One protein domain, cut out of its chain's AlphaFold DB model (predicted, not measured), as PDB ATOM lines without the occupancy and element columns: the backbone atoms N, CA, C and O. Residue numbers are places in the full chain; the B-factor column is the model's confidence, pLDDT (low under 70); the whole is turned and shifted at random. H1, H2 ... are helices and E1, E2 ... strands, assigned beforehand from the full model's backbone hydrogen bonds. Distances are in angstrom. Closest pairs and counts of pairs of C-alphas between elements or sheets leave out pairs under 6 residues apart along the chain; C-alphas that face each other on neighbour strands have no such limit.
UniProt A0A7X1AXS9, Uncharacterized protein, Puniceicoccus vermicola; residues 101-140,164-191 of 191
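What this domain is: This is residues 101 to 140 and 164 to 191 of the 191 residues of an uncharacterized protein of Puniceicoccus vermicola (UniProt A0A7X1AXS9). Picture a long, narrow, twisted sheet of three antiparallel strands, with one helix, H1, packed on one of its faces and the other face bare. The two longest strands, E1 and E3, run side by side along the length of the rod; E2 is paired to the other side of E3, and the tight turn of the hairpin E2 and E3 makes one end, while the first and last printed residues lie together at the other. The printed part has 68 residues, with one named helix and three named strands in the order E1, H1, E2, E3 along the chain; across the sheet the order is E1, E3, E2, and the class is mixed, helices and strands. The whole is only just loose, close to compact, with a radius of gyration of the C-alphas of 13.2 A, and it spans 46 by 20 by 13 A.

How they stand to each other: Start with E1, residues 103 to 114, an edge strand, and look for its neighbour E3, residues 178 to 190, the inner strand of the sheet. The two are antiparallel, with 164 degrees between their directions, and they are paired from C-alphas 103 and 190, which face each other at 4.4 A, to C-alphas 114 and 179, at 5.2 A. Check N 104 and O 189, 2.8 A apart, and N 112 and O 181, 2.9 A apart, both within hydrogen-bond range. After E1 a tight link of two residues leads to H1, residues 117 to 134, which is on the sheet, forming two layers, a helix on one face of a sheet. Its closest C-alphas to E1 are those of Gly 112 and Ala 124, 3.7 A apart, and to E3 those of Ala 120 and Arg 180, 5.6 A apart. In its backbone, 13 of 14 pairs of O i to N i+4 are within hydrogen-bond range. Beyond the cut comes E2, residues 165 to 175, the other edge strand, which bends by 58 degrees at residue 169. The closest C-alphas of H1 and E2 are those of Pro 117 and Phe 172, 7.1 A apart. E2 and E3 form a hairpin with a tight link of two residues; they are antiparallel, with 167 degrees between their directions. Here N 166 and O 186 are 2.9 A apart, and N 173 and O 180 are 2.9 A apart, within hydrogen-bond range.

Where its parts are: Find C-alpha 103 at (35.197, 10.579, 52.425); from there E1 runs 33.5 A to C-alpha 114 at (3.976, 20.380, 45.049). H1 begins at C-alpha 117, at (4.597, 23.624, 51.009), and reaches C-alpha 134 after 25.8 A. E2 goes from C-alpha 165 to C-alpha 175, 28.5 A. E3, the longest strand by residues with 13, covers 37.3 A from C-alpha 178 to C-alpha 190, where it ends at (34.217, 8.405, 48.672).

The domain as a whole: The two C-alphas farthest apart are those of Pro 101 and Gly 176, 46.1 A. The C-alphas of Pro 101 and Lys 191, the chain's last residue, are 9.5 A apart. Residues 141 to 163 are not printed, and across this cut C-alphas 140 and 164 are 8.0 A apart. Of the links that are printed whole, E1 to H1 and E2 to E3 are tight; the link from H1 to E2 runs across the cut. Look at the B-factor column for the model's confidence: the mean pLDDT of the printed part is 72.3, and 26 residues are under 70, among them residues 130 to 140, 164 to 169 and 188 to 191.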
ATOM      1  N   PRO A 101      37.326   8.248  57.353       64.75
ATOM      2  CA  PRO A 101      38.484   8.595  56.541       64.75
ATOM      3  C   PRO A 101      38.207   8.305  55.059       64.75
ATOM      4  O   PRO A 101      37.443   7.411  54.700       64.75
ATOM      5  N   ASP A 102      38.813   9.115  54.198       70.88
ATOM      6  CA  ASP A 102      38.659   9.066  52.739       70.88
ATOM      7  C   ASP A 102      37.249   9.238  52.164       70.88
ATOM      8  O   ASP A 102      37.010   8.984  50.982       70.88
ATOM      9  N   THR A 103      36.367   9.859  52.947       68.88
ATOM     10  CA  THR A 103      35.197  10.579  52.425       68.88
ATOM     11  C   THR A 103      35.511  12.046  52.100       68.88
ATOM     12  O   THR A 103      36.517  12.622  52.532       68.88
ATOM     13  N   LYS A 104      34.640  12.657  51.298       73.50
ATOM     14  CA  LYS A 104      34.536  14.096  51.025       73.50
ATOM     15  C   LYS A 104      33.062  14.503  51.086       73.50
ATOM     16  O   LYS A 104      32.182  13.729  50.714       73.50
ATOM     17  N   ARG A 105      32.800  15.738  51.505       75.19
ATOM     18  CA  ARG A 105      31.452  16.320  51.521       75.19
ATOM     19  C   ARG A 105      31.100  16.891  50.155       75.19
ATOM     20  O   ARG A 105      31.880  17.652  49.582       75.19
ATOM     21  N   VAL A 106      29.932  16.519  49.646       74.56
ATOM     22  CA  VAL A 106      29.380  16.991  48.377       74.56
ATOM     23  C   VAL A 106      28.109  17.771  48.664       74.56
ATOM     24  O   VAL A 106      27.185  17.254  49.283       74.56
ATOM     25  N   LEU A 107      28.079  19.019  48.202       81.62
ATOM     26  CA  LEU A 107      26.920  19.897  48.282       81.62
ATOM     27  C   LEU A 107      26.128  19.820  46.979       81.62
ATOM     28  O   LEU A 107      26.644  20.174  45.918       81.62
ATOM     29  N   GLU A 108      24.863  19.429  47.066       74.25
ATOM     30  CA  GLU A 108      23.930  19.449  45.943       74.25
ATOM     31  C   GLU A 108      22.713  20.338  46.221       74.25
ATOM     32  O   GLU A 108      22.386  20.676  47.357       74.25
ATOM     33  N   MET A 109      22.031  20.728  45.141       82.94
ATOM     34  CA  MET A 109      20.769  21.458  45.198       82.94
ATOM     35  C   MET A 109      19.712  20.756  44.345       82.94
ATOM     36  O   MET A 109      19.954  20.364  43.194       82.94
ATOM     37  N   VAL A 110      18.518  20.620  44.912       82.88
ATOM     38  CA  VAL A 110      17.334  20.027  44.293       82.88
ATOM     39  C   VAL A 110      16.161  20.997  44.401       82.88
ATOM     40  O   VAL A 110      16.005  21.703  45.393       82.88
ATOM     41  N   VAL A 111      15.315  21.005  43.366       85.69
ATOM     42  CA  VAL A 111      14.051  21.750  43.360       85.69
ATOM     43  C   VAL A 111      12.880  20.772  43.442       85.69
ATOM     44  O   VAL A 111      12.609  20.007  42.502       85.69
ATOM     45  N   GLY A 112      12.195  20.779  44.580       84.50
ATOM     46  CA  GLY A 112      10.904  20.130  44.779       84.50
ATOM     47  C   GLY A 112       9.754  20.990  44.258       84.50
ATOM     48  O   GLY A 112       9.880  22.208  44.136       84.50
ATOM     49  N   PHE A 113       8.641  20.344  43.914       86.62
ATOM     50  CA  PHE A 113       7.408  20.991  43.450       86.62
ATOM     51  C   PHE A 113       6.203  20.245  44.021       86.62
ATOM     52  O   PHE A 113       6.229  19.013  44.041       86.62
ATOM     53  N   GLY A 114       5.161  20.967  44.427       87.50
ATOM     54  CA  GLY A 114       3.976  20.380  45.049       87.50
ATOM     55  C   GLY A 114       2.766  21.314  45.064       87.50
ATOM     56  O   GLY A 114       2.866  22.487  44.695       87.50
ATOM     57  N   SER A 115       1.624  20.762  45.474       84.50
ATOM     58  CA  SER A 115       0.365  21.485  45.697       84.50
ATOM     59  C   SER A 115       0.382  22.301  46.991       84.50
ATOM     60  O   SER A 115      -0.195  23.381  47.021       84.50
ATOM     61  N   THR A 116       1.079  21.822  48.021       85.69
ATOM     62  CA  THR A 116       1.306  22.488  49.315       85.69
ATOM     63  C   THR A 116       2.810  22.708  49.567       85.69
ATOM     64  O   THR A 116       3.642  22.116  48.862       85.69
ATOM     65  N   PRO A 117       3.202  23.519  50.573       80.38
ATOM     66  CA  PRO A 117       4.597  23.624  51.009       80.38
ATOM     67  C   PRO A 117       5.162  22.256  51.417       80.38
ATOM     68  O   PRO A 117       6.252  21.873  50.983       80.38
ATOM     69  N   THR A 118       4.379  21.488  52.180       83.44
ATOM     70  CA  THR A 118       4.717  20.133  52.633       83.44
ATOM     71  C   THR A 118       4.955  19.170  51.458       83.44
ATOM     72  O   THR A 118       6.020  18.549  51.400       83.44
ATOM     73  N   ASP A 119       4.058  19.123  50.460       83.56
ATOM     74  CA  ASP A 119       4.243  18.311  49.240       83.56
ATOM     75  C   ASP A 119       5.537  18.688  48.502       83.56
ATOM     76  O   ASP A 119       6.274  17.832  48.007       83.56
ATOM     77  N   ALA A 120       5.812  19.992  48.390       82.31
ATOM     78  CA  ALA A 120       6.966  20.495  47.658       82.31
ATOM     79  C   ALA A 120       8.289  20.153  48.364       82.31
ATOM     80  O   ALA A 120       9.280  19.880  47.682       82.31
ATOM     81  N   LEU A 121       8.299  20.097  49.699       81.50
ATOM     82  CA  LEU A 121       9.437  19.648  50.501       81.50
ATOM     83  C   LEU A 121       9.674  18.136  50.365       81.50
ATOM     84  O   LEU A 121      10.808  17.713  50.135       81.50
ATOM     85  N   GLU A 122       8.629  17.308  50.442       83.56
ATOM     86  CA  GLU A 122       8.760  15.855  50.237       83.56
ATOM     87  C   GLU A 122       9.217  15.532  48.801       83.56
ATOM     88  O   GLU A 122      10.148  14.754  48.584       83.56
ATOM     89  N   SER A 123       8.661  16.240  47.815       82.19
ATOM     90  CA  SER A 123       9.085  16.229  46.407       82.19
ATOM     91  C   SER A 123      10.554  16.640  46.211       82.19
ATOM     92  O   SER A 123      11.193  16.187  45.256       82.19
ATOM     93  N   ALA A 124      11.125  17.462  47.101       81.31
ATOM     94  CA  ALA A 124      12.558  17.750  47.122       81.31
ATOM     95  C   ALA A 124      13.356  16.575  47.718       81.31
ATOM     96  O   ALA A 124      14.254  16.052  47.052       81.31
ATOM     97  N   ARG A 125      12.989  16.089  48.912       77.19
ATOM     98  CA  ARG A 125      13.658  14.959  49.591       77.19
ATOM     99  C   ARG A 125      13.724  13.705  48.720       77.19
ATOM    100  O   ARG A 125      14.801  13.164  48.483       77.19
ATOM    101  N   VAL A 126      12.598  13.298  48.133       77.44
ATOM    102  CA  VAL A 126      12.514  12.117  47.253       77.44
ATOM    103  C   VAL A 126      13.411  12.255  46.014       77.44
ATOM    104  O   VAL A 126      13.927  11.255  45.511       77.44
ATOM    105  N   LYS A 127      13.645  13.474  45.509       77.56
ATOM    106  CA  LYS A 127      14.586  13.716  44.400       77.56
ATOM    107  C   LYS A 127      16.046  13.691  44.850       77.56
ATOM    108  O   LYS A 127      16.863  13.142  44.113       77.56
ATOM    109  N   ALA A 128      16.368  14.244  46.020       75.00
ATOM    110  CA  ALA A 128      17.711  14.175  46.602       75.00
ATOM    111  C   ALA A 128      18.131  12.711  46.827       75.00
ATOM    112  O   ALA A 128      19.132  12.263  46.271       75.00
ATOM    113  N   MET A 129      17.280  11.923  47.494       71.94
ATOM    114  CA  MET A 129      17.525  10.497  47.746       71.94
ATOM    115  C   MET A 129      17.664   9.672  46.460       71.94
ATOM    116  O   MET A 129      18.520   8.792  46.376       71.94
ATOM    117  N   ARG A 130      16.888   9.983  45.409       68.50
ATOM    118  CA  ARG A 130      17.076   9.355  44.087       68.50
ATOM    119  C   ARG A 130      18.446   9.676  43.490       68.50
ATOM    120  O   ARG A 130      19.096   8.753  43.019       68.50
ATOM    121  N   ARG A 131      18.923  10.928  43.550       68.69
ATOM    122  CA  ARG A 131      20.271  11.274  43.055       68.69
ATOM    123  C   ARG A 131      21.372  10.528  43.808       68.69
ATOM    124  O   ARG A 131      22.226   9.940  43.155       68.69
ATOM    125  N   ILE A 132      21.313  10.488  45.142       64.44
ATOM    126  CA  ILE A 132      22.296   9.776  45.983       64.44
ATOM    127  C   ILE A 132      22.326   8.275  45.646       64.44
ATOM    128  O   ILE A 132      23.397   7.683  45.530       64.44
ATOM    129  N   ARG A 133      21.153   7.657  45.433       62.56
ATOM    130  CA  ARG A 133      21.012   6.237  45.067       62.56
ATOM    131  C   ARG A 133      21.501   5.922  43.646       62.56
ATOM    132  O   ARG A 133      22.081   4.854  43.419       62.56
ATOM    133  N   ASP A 134      21.209   6.816  42.701       62.00
ATOM    134  CA  ASP A 134      21.428   6.619  41.261       62.00
ATOM    135  C   ASP A 134      22.838   7.061  40.813       62.00
ATOM    136  O   ASP A 134      23.310   6.632  39.760       62.00
ATOM    137  N   ASN A 135      23.554   7.846  41.628       59.44
ATOM    138  CA  ASN A 135      24.987   8.103  41.487       59.44
ATOM    139  C   ASN A 135      25.798   6.971  42.171       59.44
ATOM    140  O   ASN A 135      25.758   6.817  43.390       59.44
ATOM    141  N   PRO A 136      26.567   6.148  41.428       49.16
ATOM    142  CA  PRO A 136      27.226   4.972  42.000       49.16
ATOM    143  C   PRO A 136      28.428   5.289  42.905       49.16
ATOM    144  O   PRO A 136      28.890   4.389  43.605       49.16
ATOM    145  N   ARG A 137      28.947   6.529  42.904       48.31
ATOM    146  CA  ARG A 137      30.065   6.950  43.775       48.31
ATOM    147  C   ARG A 137      29.616   7.394  45.169       48.31
ATOM    148  O   ARG A 137      30.384   7.287  46.119       48.31
ATOM    149  N   SER A 138      28.370   7.842  45.301       43.94
ATOM    150  CA  SER A 138      27.760   8.308  46.552       43.94
ATOM    151  C   SER A 138      27.090   7.183  47.342       43.94
ATOM    152  O   SER A 138      26.077   7.400  47.999       43.94
ATOM    153  N   ARG A 139      27.628   5.959  47.263       47.97
ATOM    154  CA  ARG A 139      27.213   4.840  48.115       47.97
ATOM    155  C   ARG A 139      28.159   4.737  49.310       47.97
ATOM    156  O   ARG A 139      29.290   4.279  49.118       47.97
ATOM    157  N   PRO A 140      27.723   5.078  50.534       46.09
ATOM    158  CA  PRO A 140      28.449   4.693  51.732       46.09
ATOM    159  C   PRO A 140      28.464   3.163  51.786       46.09
ATOM    160  O   PRO A 140      27.410   2.528  51.821       46.09
ATOM    161  N   ASP A 164      23.176   9.811  56.476       53.16
ATOM    162  CA  ASP A 164      24.385  10.239  55.749       53.16
ATOM    163  C   ASP A 164      24.179  11.462  54.837       53.16
ATOM    164  O   ASP A 164      25.109  11.874  54.135       53.16
ATOM    165  N   PHE A 165      22.989  12.072  54.879       53.78
ATOM    166  CA  PHE A 165      22.750  13.421  54.375       53.78
ATOM    167  C   PHE A 165      22.455  14.418  55.506       53.78
ATOM    168  O   PHE A 165      22.016  14.032  56.585       53.78
ATOM    169  N   ILE A 166      22.693  15.700  55.227       61.47
ATOM    170  CA  ILE A 166      22.399  16.853  56.092       61.47
ATOM    171  C   ILE A 166      21.545  17.828  55.274       61.47
ATOM    172  O   ILE A 166      21.904  18.131  54.129       61.47
ATOM    173  N   GLU A 167      20.437  18.326  55.827       64.75
ATOM    174  CA  GLU A 167      19.644  19.392  55.192       64.75
ATOM    175  C   GLU A 167      20.171  20.794  55.557       64.75
ATOM    176  O   GLU A 167      20.532  21.078  56.700       64.75
ATOM    177  N   ASP A 168      20.241  21.679  54.558       62.28
ATOM    178  CA  ASP A 168      20.773  23.042  54.677       62.28
ATOM    179  C   ASP A 168      19.975  23.987  53.761       62.28
ATOM    180  O   ASP A 168      19.588  23.631  52.646       62.28
ATOM    181  N   ASN A 169      19.753  25.215  54.213       63.22
ATOM    182  CA  ASN A 169      19.157  26.313  53.468       63.22
ATOM    183  C   ASN A 169      17.808  25.995  52.804       63.22
ATOM    184  O   ASN A 169      17.634  26.163  51.590       63.22
ATOM    185  N   ILE A 170      16.829  25.557  53.599       71.06
ATOM    186  CA  ILE A 170      15.505  25.188  53.078       71.06
ATOM    187  C   ILE A 170      14.712  26.454  52.710       71.06
ATOM    188  O   ILE A 170      14.327  27.238  53.576       71.06
ATOM    189  N   ARG A 171      14.429  26.665  51.414       72.19
ATOM    190  CA  ARG A 171      13.722  27.870  50.929       72.19
ATOM    191  C   ARG A 171      12.445  27.557  50.159       72.19
ATOM    192  O   ARG A 171      12.480  26.930  49.098       72.19
ATOM    193  N   PHE A 172      11.333  28.095  50.652       69.25
ATOM    194  CA  PHE A 172      10.020  28.053  50.008       69.25
ATOM    195  C   PHE A 172       9.843  29.196  49.012       69.25
ATOM    196  O   PHE A 172      10.213  30.339  49.279       69.25
ATOM    197  N   TRP A 173       9.233  28.898  47.864       74.44
ATOM    198  CA  TRP A 173       8.764  29.909  46.923       74.44
ATOM    199  C   TRP A 173       7.516  29.416  46.185       74.44
ATOM    200  O   TRP A 173       7.568  28.454  45.417       74.44
ATOM    201  N   GLY A 174       6.379  30.065  46.421       67.19
ATOM    202  CA  GLY A 174       5.085  29.641  45.899       67.19
ATOM    203  C   GLY A 174       3.945  30.522  46.394       67.19
ATOM    204  O   GLY A 174       4.181  31.533  47.059       67.19
ATOM    205  N   ARG A 175       2.723  30.150  46.007       68.06
ATOM    206  CA  ARG A 175       1.454  30.707  46.498       68.06
ATOM    207  C   ARG A 175       0.306  29.794  46.067       68.06
ATOM    208  O   ARG A 175       0.291  29.369  44.906       68.06
ATOM    209  N   GLY A 176      -0.659  29.539  46.951       74.56
ATOM    210  CA  GLY A 176      -1.788  28.644  46.686       74.56
ATOM    211  C   GLY A 176      -1.314  27.279  46.185       74.56
ATOM    212  O   GLY A 176      -0.295  26.773  46.637       74.56
ATOM    213  N   ASN A 177      -1.980  26.707  45.182       77.81
ATOM    214  CA  ASN A 177      -1.713  25.335  44.718       77.81
ATOM    215  C   ASN A 177      -0.415  25.169  43.885       77.81
ATOM    216  O   ASN A 177      -0.314  24.250  43.071       77.81
ATOM    217  N   THR A 178       0.560  26.074  44.021       82.69
ATOM    218  CA  THR A 178       1.810  26.071  43.247       82.69
ATOM    219  C   THR A 178       3.011  26.404  44.120       82.69
ATOM    220  O   THR A 178       3.420  27.562  44.226       82.69
ATOM    221  N   TRP A 179       3.608  25.363  44.704       83.50
ATOM    222  CA  TRP A 179       4.777  25.465  45.575       83.50
ATOM    223  C   TRP A 179       6.048  24.919  44.939       83.50
ATOM    224  O   TRP A 179       6.038  23.927  44.205       83.50
ATOM    225  N   ARG A 180       7.165  25.581  45.248       85.31
ATOM    226  CA  ARG A 180       8.529  25.154  44.935       85.31
ATOM    227  C   ARG A 180       9.360  25.209  46.208       85.31
ATOM    228  O   ARG A 180       9.237  26.156  46.984       85.31
ATOM    229  N   VAL A 181      10.225  24.220  46.389       82.00
ATOM    230  CA  VAL A 181      11.200  24.191  47.486       82.00
ATOM    231  C   VAL A 181      12.583  24.019  46.899       82.00
ATOM    232  O   VAL A 181      12.833  23.060  46.169       82.00
ATOM    233  N   TYR A 182      13.476  24.942  47.230       81.56
ATOM    234  CA  TYR A 182      14.906  24.764  47.038       81.56
ATOM    235  C   TYR A 182      15.441  24.089  48.297       81.56
ATOM    236  O   TYR A 182      15.419  24.681  49.376       81.56
ATOM    237  N   LEU A 183      15.881  22.843  48.142       79.19
ATOM    238  CA  LEU A 183      16.576  22.081  49.169       79.19
ATOM    239  C   LEU A 183      18.043  21.989  48.748       79.19
ATOM    240  O   LEU A 183      18.351  21.400  47.704       79.19
ATOM    241  N   LYS A 184      18.936  22.584  49.538       81.31
ATOM    242  CA  LYS A 184      20.355  22.237  49.510       81.31
ATOM    243  C   LYS A 184      20.548  21.075  50.487       81.31
ATOM    244  O   LYS A 184      19.894  20.997  51.522       81.31
ATOM    245  N   PHE A 185      21.381  20.122  50.106       76.62
ATOM    246  CA  PHE A 185      21.708  18.982  50.951       76.62
ATOM    247  C   PHE A 185      23.177  18.628  50.774       76.62
ATOM    248  O   PHE A 185      23.759  18.814  49.700       76.62
ATOM    249  N   GLU A 186      23.777  18.144  51.850       72.75
ATOM    250  CA  GLU A 186      25.154  17.677  51.883       72.75
ATOM    251  C   GLU A 186      25.168  16.162  52.072       72.75
ATOM    252  O   GLU A 186      24.384  15.654  52.866       72.75
ATOM    253  N   TYR A 187      26.042  15.439  51.370       72.56
ATOM    254  CA  TYR A 187      26.266  14.004  51.589       72.56
ATOM    255  C   TYR A 187      27.752  13.644  51.517       72.56
ATOM    256  O   TYR A 187      28.575  14.420  51.021       72.56
ATOM    257  N   LEU A 188      28.103  12.451  52.002       69.00
ATOM    258  CA  LEU A 188      29.462  11.911  51.924       69.00
ATOM    259  C   LEU A 188      29.652  11.064  50.653       69.00
ATOM    260  O   LEU A 188      28.969  10.063  50.444       69.00
ATOM    261  N   GLU A 189      30.605  11.450  49.806       65.75
ATOM    262  CA  GLU A 189      31.095  10.650  48.673       65.75
ATOM    263  C   GLU A 189      32.490  10.106  49.022       65.75
ATOM    264  O   GLU A 189      33.277  10.790  49.684       65.75
ATOM    265  N   MET A 190      32.834   8.897  48.573       64.56
ATOM    266  CA  MET A 190      34.217   8.405  48.672       64.56
ATOM    267  C   MET A 190      35.145   9.219  47.748       64.56
ATOM    268  O   MET A 190      34.695   9.795  46.749       64.56
ATOM    269  N   LYS A 191      36.436   9.294  48.086       63.59
ATOM    270  CA  LYS A 191      37.475   9.907  47.235       63.59
ATOM    271  C   LYS A 191      37.874   9.021  46.052       63.59
ATOM    272  O   LYS A 191      37.923   7.786  46.226       63.59
TER     273      LYS A 191